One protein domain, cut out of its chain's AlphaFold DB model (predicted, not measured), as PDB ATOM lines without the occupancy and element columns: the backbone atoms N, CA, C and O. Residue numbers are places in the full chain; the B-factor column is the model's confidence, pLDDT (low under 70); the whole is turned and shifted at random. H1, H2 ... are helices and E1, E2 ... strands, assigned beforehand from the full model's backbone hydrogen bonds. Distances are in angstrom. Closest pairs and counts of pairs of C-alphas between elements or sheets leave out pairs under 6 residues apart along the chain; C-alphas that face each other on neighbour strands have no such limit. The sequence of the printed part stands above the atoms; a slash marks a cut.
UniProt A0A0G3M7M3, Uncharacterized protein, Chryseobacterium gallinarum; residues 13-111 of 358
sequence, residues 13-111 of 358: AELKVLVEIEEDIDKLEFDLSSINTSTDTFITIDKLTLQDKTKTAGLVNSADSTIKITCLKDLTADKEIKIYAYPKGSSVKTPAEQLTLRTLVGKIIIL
ATOM      1  N   ALA A  13     116.848 265.563 138.730       91.56
ATOM      2  CA  ALA A  13     115.592 266.031 138.169       91.56
ATOM      3  C   ALA A  13     114.440 265.158 138.671       91.56
ATOM      4  O   ALA A  13     114.490 263.934 138.564       91.56
ATOM      5  N   GLU A  14     113.390 265.801 139.182       94.00
ATOM      6  CA  GLU A  14     112.132 265.147 139.534       94.00
ATOM      7  C   GLU A  14     111.120 265.349 138.405       94.00
ATOM      8  O   GLU A  14     110.807 266.479 138.024       94.00
ATOM      9  N   LEU A  15     110.620 264.245 137.856       93.25
ATOM     10  CA  LEU A  15     109.694 264.237 136.733       93.25
ATOM     11  C   LEU A  15     108.354 263.671 137.179       93.25
ATOM     12  O   LEU A  15     108.294 262.591 137.761       93.25
ATOM     13  N   LYS A  16     107.270 264.376 136.854       94.06
ATOM     14  CA  LYS A  16     105.919 263.830 136.974       94.06
ATOM     15  C   LYS A  16     105.707 262.761 135.905       94.06
ATOM     16  O   LYS A  16     105.984 263.013 134.733       94.06
ATOM     17  N   VAL A  17     105.174 261.609 136.303       94.56
ATOM     18  CA  VAL A  17     104.909 260.492 135.394       94.56
ATOM     19  C   VAL A  17     103.410 260.350 135.169       94.56
ATOM     20  O   VAL A  17     102.620 260.272 136.113       94.56
ATOM     21  N   LEU A  18     103.030 260.325 133.896       95.75
ATOM     22  CA  LEU A  18     101.694 259.958 133.450       95.75
ATOM     23  C   LEU A  18     101.791 258.618 132.724       95.75
ATOM     24  O   LEU A  18     102.757 258.389 131.995       95.75
ATOM     25  N   VAL A  19     100.807 257.752 132.933       96.19
ATOM     26  CA  VAL A  19     100.756 256.412 132.343       96.19
ATOM     27  C   VAL A  19      99.412 256.183 131.675       96.19
ATOM     28  O   VAL A  19      98.377 256.660 132.140       96.19
ATOM     29  N   GLU A  20      99.442 255.440 130.580       96.62
ATOM     30  CA  GLU A  20      98.267 254.898 129.916       96.62
ATOM     31  C   GLU A  20      98.549 253.422 129.649       96.62
ATOM     32  O   GLU A  20      99.550 253.082 129.018       96.62
ATOM     33  N   ILE A  21      97.722 252.544 130.214       96.12
ATOM     34  CA  ILE A  21      97.890 251.094 130.145       96.12
ATOM     35  C   ILE A  21      96.645 250.523 129.476       96.12
ATOM     36  O   ILE A  21      95.550 250.595 130.029       96.12
ATOM     37  N   GLU A  22      96.804 249.951 128.284       94.56
ATOM     38  CA  GLU A  22      95.680 249.422 127.498       94.56
ATOM     39  C   GLU A  22      95.222 248.031 127.959       94.56
ATOM     40  O   GLU A  22      94.039 247.687 127.841       94.56
ATOM     41  N   GLU A  23      96.146 247.252 128.519       94.69
ATOM     42  CA  GLU A  23      95.946 245.892 129.020       94.69
ATOM     43  C   GLU A  23      96.747 245.694 130.303       94.69
ATOM     44  O   GLU A  23      97.825 246.262 130.449       94.69
ATOM     45  N   ASP A  24      96.240 244.876 131.226       96.62
ATOM     46  CA  ASP A  24      96.970 244.546 132.449       96.62
ATOM     47  C   ASP A  24      98.380 244.013 132.137       96.62
ATOM     48  O   ASP A  24      98.570 243.164 131.262       96.62
ATOM     49  N   ILE A  25      99.362 244.463 132.911       97.38
ATOM     50  CA  ILE A  25     100.774 244.099 132.792       97.38
ATOM     51  C   ILE A  25     101.305 243.587 134.130       97.38
ATOM     52  O   ILE A  25     100.808 243.939 135.198       97.38
ATOM     53  N   ASP A  26     102.357 242.775 134.085       97.06
ATOM     54  CA  ASP A  26     103.011 242.295 135.305       97.06
ATOM     55  C   ASP A  26     103.992 243.335 135.869       97.06
ATOM     56  O   ASP A  26     104.173 243.433 137.089       97.06
ATOM     57  N   LYS A  27     104.650 244.100 134.985       96.44
ATOM     58  CA  LYS A  27     105.719 245.037 135.354       96.44
ATOM     59  C   LYS A  27     105.886 246.154 134.324       96.44
ATOM     60  O   LYS A  27     105.858 245.895 133.123       96.44
ATOM     61  N   LEU A  28     106.163 247.361 134.806       96.94
ATOM     62  CA  LEU A  28     106.620 248.502 134.018       96.94
ATOM     63  C   LEU A  28     107.985 248.938 134.563       96.94
ATOM     64  O   LEU A  28     108.082 249.309 135.729       96.94
ATOM     65  N   GLU A  29     109.047 248.822 133.768       97.50
ATOM     66  CA  GLU A  29     110.436 248.902 134.248       97.50
ATOM     67  C   GLU A  29     111.291 249.866 133.424       97.50
ATOM     68  O   GLU A  29     111.252 249.850 132.193       97.50
ATOM     69  N   PHE A  30     112.111 250.653 134.115       97.56
ATOM     70  CA  PHE A  30     113.152 251.488 133.533       97.56
ATOM     71  C   PHE A  30     114.432 250.671 133.324       97.56
ATOM     72  O   PHE A  30     115.030 250.149 134.262       97.56
ATOM     73  N   ASP A  31     114.885 250.606 132.079       96.44
ATOM     74  CA  ASP A  31     116.123 249.963 131.659       96.44
ATOM     75  C   ASP A  31     117.219 251.020 131.454       96.44
ATOM     76  O   ASP A  31     117.140 251.872 130.560       96.44
ATOM     77  N   LEU A  32     118.247 250.947 132.304       96.38
ATOM     78  CA  LEU A  32     119.402 251.850 132.316       96.38
ATOM     79  C   LEU A  32     120.637 251.259 131.618       96.38
ATOM     80  O   LEU A  32     121.686 251.903 131.600       96.38
ATOM     81  N   SER A  33     120.546 250.052 131.049       92.69
ATOM     82  CA  SER A  33     121.699 249.305 130.508       92.69
ATOM     83  C   SER A  33     122.410 249.990 129.335       92.69
ATOM     84  O   SER A  33     123.555 249.674 129.030       92.69
ATOM     85  N   SER A  34     121.758 250.954 128.675       90.50
ATOM     86  CA  SER A  34     122.378 251.760 127.611       90.50
ATOM     87  C   SER A  34     123.314 252.863 128.144       90.50
ATOM     88  O   SER A  34     124.058 253.492 127.376       90.50
ATOM     89  N   ILE A  35     123.252 253.112 129.456       95.00
ATOM     90  CA  ILE A  35     123.872 254.247 130.144       95.00
ATOM     91  C   ILE A  35     124.863 253.751 131.193       95.00
ATOM     92  O   ILE A  35     126.020 254.162 131.183       95.00
ATOM     93  N   ASN A  36     124.415 252.848 132.062       95.38
ATOM     94  CA  ASN A  36     125.240 252.238 133.094       95.38
ATOM     95  C   ASN A  36     125.835 250.922 132.583       95.38
ATOM     96  O   ASN A  36     125.171 250.157 131.884       95.38
ATOM     97  N   THR A  37     127.075 250.641 132.967       90.69
ATOM     98  CA  THR A  37     127.763 249.374 132.702       90.69
ATOM     99  C   THR A  37     127.921 248.583 134.000       90.69
ATOM    100  O   THR A  37     127.624 249.075 135.087       90.69
ATOM    101  N   SER A  38     128.413 247.345 133.915       87.06
ATOM    102  CA  SER A  38     128.687 246.520 135.102       87.06
ATOM    103  C   SER A  38     129.739 247.123 136.037       87.06
ATOM    104  O   SER A  38     129.784 246.768 137.212       87.06
ATOM    105  N   THR A  39     130.588 248.015 135.525       89.62
ATOM    106  CA  THR A  39     131.689 248.638 136.268       89.62
ATOM    107  C   THR A  39     131.504 250.136 136.470       89.62
ATOM    108  O   THR A  39     132.298 250.742 137.186       89.62
ATOM    109  N   ASP A  40     130.513 250.754 135.821       92.31
ATOM    110  CA  ASP A  40     130.336 252.200 135.856       92.31
ATOM    111  C   ASP A  40     128.863 252.637 135.878       92.31
ATOM    112  O   ASP A  40     128.071 252.293 135.000       92.31
ATOM    113  N   THR A  41     128.522 253.461 136.866       95.69
ATOM    114  CA  THR A  41     127.194 254.042 137.054       95.69
ATOM    115  C   THR A  41     127.258 255.533 136.743       95.69
ATOM    116  O   THR A  41     127.818 256.321 137.506       95.69
ATOM    117  N   PHE A  42     126.650 255.927 135.628       96.44
ATOM    118  CA  PHE A  42     126.559 257.321 135.199       96.44
ATOM    119  C   PHE A  42     125.324 258.014 135.762       96.44
ATOM    120  O   PHE A  42     125.372 259.213 136.032       96.44
ATOM    121  N   ILE A  43     124.231 257.271 135.945       97.06
ATOM    122  CA  ILE A  43     122.972 257.796 136.474       97.06
ATOM    123  C   ILE A  43     122.303 256.816 137.439       97.06
ATOM    124  O   ILE A  43     122.538 255.608 137.381       97.06
ATOM    125  N   THR A  44     121.389 257.321 138.259       96.75
ATOM    126  CA  THR A  44     120.464 256.516 139.064       96.75
ATOM    127  C   THR A  44     119.033 256.992 138.873       96.75
ATOM    128  O   THR A  44     118.798 258.163 138.579       96.75
ATOM    129  N   ILE A  45     118.082 256.082 139.068       97.25
ATOM    130  CA  ILE A  45     116.661 256.394 139.211       97.25
ATOM    131  C   ILE A  45     116.189 255.855 140.561       97.25
ATOM    132  O   ILE A  45     116.577 254.751 140.945       97.25
ATOM    133  N   ASP A  46     115.396 256.631 141.293       97.25
ATOM    134  CA  ASP A  46     114.875 256.230 142.609       97.25
ATOM    135  C   ASP A  46     113.915 255.032 142.527       97.25
ATOM    136  O   ASP A  46     113.834 254.230 143.457       97.25
ATOM    137  N   LYS A  47     113.219 254.890 141.394       95.56
ATOM    138  CA  LYS A  47     112.243 253.832 141.121       95.56
ATOM    139  C   LYS A  47     112.561 253.161 139.789       95.56
ATOM    140  O   LYS A  47     112.295 253.711 138.726       95.56
ATOM    141  N   LEU A  48     113.115 251.948 139.839       96.12
ATOM    142  CA  LEU A  48     113.368 251.142 138.634       96.12
ATOM    143  C   LEU A  48     112.097 250.509 138.060       96.12
ATOM    144  O   LEU A  48     112.072 250.160 136.885       96.12
ATOM    145  N   THR A  49     111.038 250.382 138.856       97.06
ATOM    146  CA  THR A  49     109.742 249.855 138.420       97.06
ATOM    147  C   THR A  49     108.617 250.740 138.919       97.06
ATOM    148  O   THR A  49     108.652 251.154 140.078       97.06
ATOM    149  N   LEU A  50     107.612 250.964 138.076       97.06
ATOM    150  CA  LEU A  50     106.372 251.625 138.475       97.06
ATOM    151  C   LEU A  50     105.374 250.601 139.037       97.06
ATOM    152  O   LEU A  50     105.381 249.428 138.651       97.06
ATOM    153  N   GLN A  51     104.519 251.047 139.953       96.62
ATOM    154  CA  GLN A  51     103.468 250.239 140.578       96.62
ATOM    155  C   GLN A  51     102.239 250.060 139.677       96.62
ATOM    156  O   GLN A  51     101.374 249.232 139.972       96.62
ATOM    157  N   ASP A  52     102.157 250.814 138.580       96.81
ATOM    158  CA  ASP A  52     101.060 250.753 137.620       96.81
ATOM    159  C   ASP A  52     101.054 249.407 136.873       96.81
ATOM    160  O   ASP A  52     101.991 249.070 136.146       96.81
ATOM    161  N   LYS A  53      99.989 248.620 137.072       96.06
ATOM    162  CA  LYS A  53      99.843 247.262 136.508       96.06
ATOM    163  C   LYS A  53      98.505 246.995 135.839       96.06
ATOM    164  O   LYS A  53      98.386 246.068 135.047       96.06
ATOM    165  N   THR A  54      97.483 247.763 136.187       96.88
ATOM    166  CA  THR A  54      96.121 247.553 135.701       96.88
ATOM    167  C   THR A  54      95.831 248.459 134.524       96.88
ATOM    168  O   THR A  54      96.313 249.593 134.490       96.88
ATOM    169  N   LYS A  55      94.973 247.994 133.618       96.69
ATOM    170  CA  LYS A  55      94.407 248.832 132.559       96.69
ATOM    171  C   LYS A  55      93.879 250.160 133.119       96.69
ATOM    172  O   LYS A  55      93.138 250.175 134.104       96.69
ATOM    173  N   THR A  56      94.226 251.268 132.470       96.75
ATOM    174  CA  THR A  56      93.759 252.611 132.830       96.75
ATOM    175  C   THR A  56      92.645 253.072 131.889       96.75
ATOM    176  O   THR A  56      92.495 252.588 130.766       96.75
ATOM    177  N   ALA A  57      91.835 254.031 132.343       94.38
ATOM    178  CA  ALA A  57      90.838 254.703 131.509       94.38
ATOM    179  C   ALA A  57      91.469 255.919 130.803       94.38
ATOM    180  O   ALA A  57      91.127 257.064 131.096       94.38
ATOM    181  N   GLY A  58      92.430 255.654 129.914       95.31
ATOM    182  CA  GLY A  58      93.250 256.676 129.256       95.31
ATOM    183  C   GLY A  58      94.457 257.115 130.090       95.31
ATOM    184  O   GLY A  58      94.872 256.419 131.023       95.31
ATOM    185  N   LEU A  59      95.021 258.276 129.747       96.12
ATOM    186  CA  LEU A  59      96.183 258.857 130.421       96.12
ATOM    187  C   LEU A  59      95.841 259.337 131.840       96.12
ATOM    188  O   LEU A  59      95.034 260.249 132.032       96.12
ATOM    189  N   VAL A  60      96.511 258.766 132.837       96.31
ATOM    190  CA  VAL A  60      96.328 259.089 134.257       96.31
ATOM    191  C   VAL A  60      97.661 259.414 134.924       96.31
ATOM    192  O   VAL A  60      98.732 259.154 134.375       96.31
ATOM    193  N   ASN A  61      97.621 259.999 136.124       96.31
ATOM    194  CA  ASN A  61      98.826 260.082 136.948       96.31
ATOM    195  C   ASN A  61      99.251 258.668 137.354       96.31
ATOM    196  O   ASN A  61      98.402 257.887 137.778       96.31
ATOM    197  N   SER A  62     100.550 258.379 137.267       95.69
ATOM    198  CA  SER A  62     101.115 257.143 137.816       95.69
ATOM    199  C   SER A  62     100.817 257.029 139.311       95.69
ATOM    200  O   SER A  62     100.842 258.036 140.028       95.69
ATOM    201  N   ALA A  63     100.611 255.804 139.795       94.69
ATOM    202  CA  ALA A  63     100.530 255.499 141.222       94.69
ATOM    203  C   ALA A  63     101.770 255.990 142.000       94.69
ATOM    204  O   ALA A  63     101.658 256.380 143.161       94.69
ATOM    205  N   ASP A  64     102.934 256.051 141.348       95.38
ATOM    206  CA  ASP A  64     104.177 256.569 141.926       95.38
ATOM    207  C   ASP A  64     104.292 258.098 141.891       95.38
ATOM    208  O   ASP A  64     105.181 258.650 142.546       95.38
ATOM    209  N   SER A  65     103.402 258.779 141.158       94.12
ATOM    210  CA  SER A  65     103.335 260.228 140.901       94.12
ATOM    211  C   SER A  65     104.560 260.843 140.207       94.12
ATOM    212  O   SER A  65     104.418 261.491 139.165       94.12
ATOM    213  N   THR A  66     105.755 260.667 140.770       96.62
ATOM    214  CA  THR A  66     107.020 261.217 140.275       96.62
ATOM    215  C   THR A  66     108.135 260.174 140.264       96.62
ATOM    216  O   THR A  66     108.073 259.167 140.965       96.62
ATOM    217  N   ILE A  67     109.173 260.426 139.470       97.00
ATOM    218  CA  ILE A  67     110.462 259.721 139.510       97.00
ATOM    219  C   ILE A  67     111.581 260.743 139.665       97.00
ATOM    220  O   ILE A  67     111.457 261.879 139.199       97.00
ATOM    221  N   LYS A  68     112.689 260.335 140.272       97.44
ATOM    222  CA  LYS A  68     113.899 261.142 140.410       97.44
ATOM    223  C   LYS A  68     115.043 260.492 139.665       97.44
ATOM    224  O   LYS A  68     115.378 259.339 139.918       97.44
ATOM    225  N   ILE A  69     115.642 261.251 138.755       96.94
ATOM    226  CA  ILE A  69     116.813 260.834 137.988       96.94
ATOM    227  C   ILE A  69     117.996 261.677 138.446       96.94
ATOM    228  O   ILE A  69     117.948 262.905 138.367       96.94
ATOM    229  N   THR A  70     119.063 261.017 138.882       96.44
ATOM    230  CA  THR A  70     120.287 261.657 139.368       96.44
ATOM    231  C   THR A  70     121.436 261.352 138.412       96.44
ATOM    232  O   THR A  70     121.706 260.194 138.103       96.44
ATOM    233  N   CYS A  71     122.128 262.386 137.945       94.94
ATOM    234  CA  CYS A  71     123.335 262.298 137.135       94.94
ATOM    235  C   CYS A  71     124.559 262.250 138.058       94.94
ATOM    236  O   CYS A  71     124.808 263.190 138.809       94.94
ATOM    237  N   LEU A  72     125.322 261.162 138.004       95.31
ATOM    238  CA  LEU A  72     126.518 260.955 138.826       95.31
ATOM    239  C   LEU A  72     127.808 261.298 138.076       95.31
ATOM    240  O   LEU A  72     128.802 261.675 138.696       95.31
ATOM    241  N   LYS A  73     127.799 261.160 136.746       94.94
ATOM    242  CA  LYS A  73     128.944 261.424 135.868       94.94
ATOM    243  C   LYS A  73     128.508 262.122 134.589       94.94
ATOM    244  O   LYS A  73     127.363 261.992 134.165       94.94
ATOM    245  N   ASP A  74     129.445 262.829 133.968       94.50
ATOM    246  CA  ASP A  74     129.227 263.466 132.671       94.50
ATOM    247  C   ASP A  74     128.978 262.418 131.574       94.50
ATOM    248  O   ASP A  74     129.664 261.399 131.476       94.50
ATOM    249  N   LEU A  75     128.018 262.714 130.705       95.00
ATOM    250  CA  LEU A  75     127.685 261.968 129.504       95.00
ATOM    251  C   LEU A  75     128.308 262.655 128.289       95.00
ATOM    252  O   LEU A  75     128.107 263.849 128.058       95.00
ATOM    253  N   THR A  76     129.024 261.875 127.479       95.56
ATOM    254  CA  THR A  76     129.717 262.350 126.268       95.56
ATOM    255  C   THR A  76     128.867 262.282 124.996       95.56
ATOM    256  O   THR A  76     129.279 262.765 123.939       95.56
ATOM    257  N   ALA A  77     127.660 261.723 125.098       95.62
ATOM    258  CA  ALA A  77     126.650 261.643 124.051       95.62
ATOM    259  C   ALA A  77     125.251 261.599 124.680       95.62
ATOM    260  O   ALA A  77     125.123 261.286 125.865       95.62
ATOM    261  N   ASP A  78     124.219 261.871 123.882       95.75
ATOM    262  CA  ASP A  78     122.832 261.674 124.299       95.75
ATOM    263  C   ASP A  78     122.575 260.185 124.584       95.75
ATOM    264  O   ASP A  78     123.091 259.293 123.900       95.75
ATOM    265  N   LYS A  79     121.784 259.914 125.620       95.69
ATOM    266  CA  LYS A  79     121.487 258.574 126.127       95.69
ATOM    267  C   LYS A  79     119.992 258.386 126.346       95.69
ATOM    268  O   LYS A  79     119.258 259.348 126.548       95.69
ATOM    269  N   GLU A  80     119.543 257.133 126.329       96.44
ATOM    270  CA  GLU A  80     118.130 256.783 126.490       96.44
ATOM    271  C   GLU A  80     117.921 255.903 127.725       96.44
ATOM    272  O   GLU A  80     118.451 254.790 127.795       96.44
ATOM    273  N   ILE A  81     117.081 256.354 128.657       97.38
ATOM    274  CA  ILE A  81     116.403 255.435 129.573       97.38
ATOM    275  C   ILE A  81     115.219 254.860 128.807       97.38
ATOM    276  O   ILE A  81     114.336 255.604 128.372       97.38
ATOM    277  N   LYS A  82     115.199 253.542 128.628       97.75
ATOM    278  CA  LYS A  82     114.093 252.848 127.961       97.75
ATOM    279  C   LYS A  82     113.115 252.338 129.004       97.75
ATOM    280  O   LYS A  82     113.536 251.908 130.068       97.75
ATOM    281  N   ILE A  83     111.827 252.373 128.701       97.44
ATOM    282  CA  ILE A  83     110.777 251.900 129.603       97.44
ATOM    283  C   ILE A  83     110.101 250.714 128.933       97.44
ATOM    284  O   ILE A  83     109.609 250.844 127.810       97.44
ATOM    285  N   TYR A  84     110.093 249.568 129.604       98.00
ATOM    286  CA  TYR A  84     109.517 248.338 129.081       98.00
ATOM    287  C   TYR A  84     108.316 247.891 129.904       98.00
ATOM    288  O   TYR A  84     108.381 247.841 131.132       98.00
ATOM    289  N   ALA A  85     107.249 247.509 129.209       97.81
ATOM    290  CA  ALA A  85     106.120 246.808 129.789       97.81
ATOM    291  C   ALA A  85     106.307 245.301 129.610       97.81
ATOM    292  O   ALA A  85     106.636 244.825 128.522       97.81
ATOM    293  N   TYR A  86     106.086 244.552 130.681       97.75
ATOM    294  CA  TYR A  86     106.113 243.099 130.690       97.75
ATOM    295  C   TYR A  86     104.666 242.601 130.728       97.75
ATOM    296  O   TYR A  86     103.951 242.919 131.684       97.75
ATOM    297  N   PRO A  87     104.214 241.845 129.714       96.88
ATOM    298  CA  PRO A  87     102.814 241.453 129.601       96.88
ATOM    299  C   PRO A  87     102.379 240.563 130.770       96.88
ATOM    300  O   PRO A  87     103.211 239.925 131.426       96.88
ATOM    301  N   LYS A  88     101.069 240.502 131.021       96.44
ATOM    302  CA  LYS A  88     100.502 239.660 132.079       96.44
ATOM    303  C   LYS A  88     100.922 238.195 131.930       96.44
ATOM    304  O   LYS A  88     100.906 237.642 130.832       96.44
ATOM    305  N   GLY A  89     101.291 237.555 133.038       94.19
ATOM    306  CA  GLY A  89     101.767 236.168 133.052       94.19
ATOM    307  C   GLY A  89     103.201 235.981 132.536       94.19
ATOM    308  O   GLY A  89     103.629 234.854 132.294       94.19
ATOM    309  N   SER A  90     103.968 237.057 132.362       94.88
ATOM    310  CA  SER A  90     105.407 236.970 132.088       94.88
ATOM    311  C   SER A  90     106.211 236.654 133.351       94.88
ATOM    312  O   SER A  90     107.230 235.977 133.270       94.88
ATOM    313  N   SER A  91     105.726 237.060 134.524       92.38
ATOM    314  CA  SER A  91     106.368 236.843 135.828       92.38
ATOM    315  C   SER A  91     106.600 235.372 136.191       92.38
ATOM    316  O   SER A  91     107.528 235.073 136.940       92.38
ATOM    317  N   VAL A  92     105.807 234.446 135.637       95.25
ATOM    318  CA  VAL A  92     105.972 232.992 135.832       95.25
ATOM    319  C   VAL A  92     107.002 232.359 134.886       95.25
ATOM    320  O   VAL A  92     107.289 231.171 135.003       95.25
ATOM    321  N   LYS A  93     107.544 233.129 133.936       95.50
ATOM    322  CA  LYS A  93     108.535 232.674 132.949       95.50
ATOM    323  C   LYS A  93     109.956 232.984 133.410       95.50
ATOM    324  O   LYS A  93     110.170 233.811 134.300       95.50
ATOM    325  N   THR A  94     110.947 232.357 132.783       96.06
ATOM    326  CA  THR A  94     112.360 232.627 133.086       96.06
ATOM    327  C   THR A  94     112.746 234.075 132.740       96.06
ATOM    328  O   THR A  94     112.129 234.682 131.859       96.06
ATOM    329  N   PRO A  95     113.791 234.658 133.362       93.50
ATOM    330  CA  PRO A  95     114.232 236.020 133.042       93.50
ATOM    331  C   PRO A  95     114.553 236.235 131.556       93.50
ATOM    332  O   PRO A  95     114.240 237.286 131.003       93.50
ATOM    333  N   ALA A  96     115.131 235.231 130.887       94.12
ATOM    334  CA  ALA A  96     115.426 235.301 129.457       94.12
ATOM    335  C   ALA A  96     114.147 235.388 128.609       94.12
ATOM    336  O   ALA A  96     114.073 236.204 127.696       94.12
ATOM    337  N   GLU A  97     113.118 234.606 128.943       95.06
ATOM    338  CA  GLU A  97     111.814 234.672 128.272       95.06
ATOM    339  C   GLU A  97     111.075 235.980 128.575       95.06
ATOM    340  O   GLU A  97     110.420 236.542 127.704       95.06
ATOM    341  N   GLN A  98     111.188 236.513 129.792       95.12
ATOM    342  CA  GLN A  98     110.621 237.824 130.117       95.12
ATOM    343  C   GLN A  98     111.227 238.930 129.240       95.12
ATOM    344  O   GLN A  98     110.501 239.790 128.743       95.12
ATOM    345  N   LEU A  99     112.544 238.886 129.007       93.62
ATOM    346  CA  LEU A  99     113.243 239.855 128.158       93.62
ATOM    347  C   LEU A  99     112.831 239.784 126.682       93.62
ATOM    348  O   LEU A  99     112.900 240.809 126.007       93.62
ATOM    349  N   THR A 100     112.406 238.623 126.173       95.12
ATOM    350  CA  THR A 100     111.918 238.497 124.787       95.12
ATOM    351  C   THR A 100     110.461 238.922 124.629       95.12
ATOM    352  O   THR A 100     110.055 239.291 123.531       95.12
ATOM    353  N   LEU A 101     109.678 238.889 125.711       95.88
ATOM    354  CA  LEU A 101     108.255 239.243 125.712       95.88
ATOM    355  C   LEU A 101     107.981 240.713 126.014       95.88
ATOM    356  O   LEU A 101     106.877 241.186 125.753       95.88
ATOM    357  N   ARG A 102     108.936 241.419 126.624       96.38
ATOM    358  CA  ARG A 102     108.749 242.819 127.004       96.38
ATOM    359  C   ARG A 102     108.641 243.721 125.773       96.38
ATOM    360  O   ARG A 102     109.380 243.559 124.803       96.38
ATOM    361  N   THR A 103     107.804 244.744 125.870       96.75
ATOM    362  CA  THR A 103     107.589 245.730 124.804       96.75
ATOM    363  C   THR A 103     108.096 247.093 125.247       96.75
ATOM    364  O   THR A 103     107.889 247.494 126.390       96.75
ATOM    365  N   LEU A 104     108.781 247.816 124.358       97.31
ATOM    366  CA  LEU A 104     109.194 249.195 124.615       97.31
ATOM    367  C   LEU A 104     107.963 250.108 124.587       97.31
ATOM    368  O   LEU A 104     107.318 250.222 123.550       97.31
ATOM    369  N   VAL A 105     107.678 250.782 125.698       96.12
ATOM    370  CA  VAL A 105     106.487 251.637 125.857       96.12
ATOM    371  C   VAL A 105     106.818 253.103 126.117       96.12
ATOM    372  O   VAL A 105     105.943 253.959 126.063       96.12
ATOM    373  N   GLY A 106     108.086 253.427 126.368       95.44
ATOM    374  CA  GLY A 106     108.504 254.805 126.583       95.44
ATOM    375  C   GLY A 106     110.012 254.986 126.532       95.44
ATOM    376  O   GLY A 106     110.784 254.027 126.610       95.44
ATOM    377  N   LYS A 107     110.431 256.244 126.395       96.12
ATOM    378  CA  LYS A 107     111.836 256.650 126.431       96.12
ATOM    379  C   LYS A 107     111.985 257.999 127.122       96.12
ATOM    380  O   LYS A 107     111.198 258.907 126.870       96.12
ATOM    381  N   ILE A 108     113.041 258.145 127.914       95.75
ATOM    382  CA  ILE A 108     113.517 259.435 128.416       95.75
ATOM    383  C   ILE A 108     114.899 259.674 127.816       95.75
ATOM    384  O   ILE A 108     115.796 258.843 127.968       95.75
ATOM    385  N   ILE A 109     115.063 260.800 127.124       94.69
ATOM    386  CA  ILE A 109     116.341 261.194 126.529       94.69
ATOM    387  C   ILE A 109     117.090 262.064 127.536       94.69
ATOM    388  O   ILE A 109     116.605 263.127 127.923       94.69
ATOM    389  N   ILE A 110     118.279 261.619 127.934       93.81
ATOM    390  CA  ILE A 110     119.217 262.394 128.742       93.81
ATOM    391  C   ILE A 110     120.286 262.930 127.805       93.81
ATOM    392  O   ILE A 110     120.954 262.174 127.103       93.81
ATOM    393  N   LEU A 111     120.421 264.248 127.772       93.69
ATOM    394  CA  LEU A 111     121.333 264.910 126.854       93.69
ATOM    395  C   LEU A 111     122.783 264.785 127.314       93.69
ATOM    396  O   LEU A 111     123.071 264.769 128.513       93.69
TER     397      LEU A 111
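What this domain is: This is residues 13 to 111 of the 358 residues of an uncharacterized protein of Chryseobacterium gallinarum (UniProt A0A0G3M7M3). Two small three-stranded sheets, E1-E4-E3 and E2-E5-E6, are partly face to face as a loosely formed sandwich, with the short helix H1 at one end, beside the end of E5. Along one side the unnamed stretch of residues 46 to 59 runs between the sheets, and its residues 49 to 50 pair with E2. The 99 printed residues hold six named strands and one named helix, in the order E1, E2, E3, E4, E5, H1, E6; both sheets are antiparallel and the class is mostly strand. The whole is compact, with a radius of gyration of the C-alphas of 14.1 A, and spans 38 by 31 by 18 A.

How they stand to each other: E1, residues 13 to 19, is an edge strand and the antiparallel neighbour of E4, residues 60 to 71, with N 15 and O 67 2.8 A apart and N 60 and O 19 2.9 A apart. E4 bends by 75 degrees at residue 63. Its pairing is staggered: residues 60 to 69 pair with E1, and residues 69 to 71 with E3, residues 43 to 45. E3 and E4 form a hairpin, with N 44 and O 70 2.9 A apart. This sheet is strongly twisted, its C-alphas lying up to 5.4 A off the best plane. In the other sheet, E2, residues 25 to 31, is antiparallel to E5, residues 79 to 87, with N 31 and O 82 2.7 A apart. Residues 28 to 29 of E2 also pair with residues 49 to 50, antiparallel. E5 is the inner strand, and on its other side is E6, residues 103 to 110, antiparallel to it, with N 81 and O 108 2.9 A apart. E6 bends by 51 degrees at residue 106. E1 and E6 are apart, as are E4 and E6. H1, residues 95 to 101, only grazes this sheet with its residues 98 to 101; its closest C-alphas to E5 are those of Leu 101 and Tyr 86, 6.7 A apart. In H1 every O i to N i+4 pair is within hydrogen-bond range.

Where its parts are: E1 begins at C-alpha 13 (115.592, 266.031, 138.169) and is 18.6 A long. E2 measures 16.5 A and E3 7.0 A. E4, the longest strand by residues, measures 27.3 A, and E5 25.6 A. H1 begins at C-alpha 95 (114.232, 236.020, 133.042) and measures 10.0 A. E6, 20.7 A long, ends at C-alpha 110 (119.217, 262.394, 128.742).

The domain as a whole: The two C-alphas farthest apart are those of Thr 39 and Ala 57, at 41.6 A. The printed part has no cut. The links E2 to E3 and E3 to E4 are long. The mean pLDDT of the printed part is 95.5, and no printed residue is under 70.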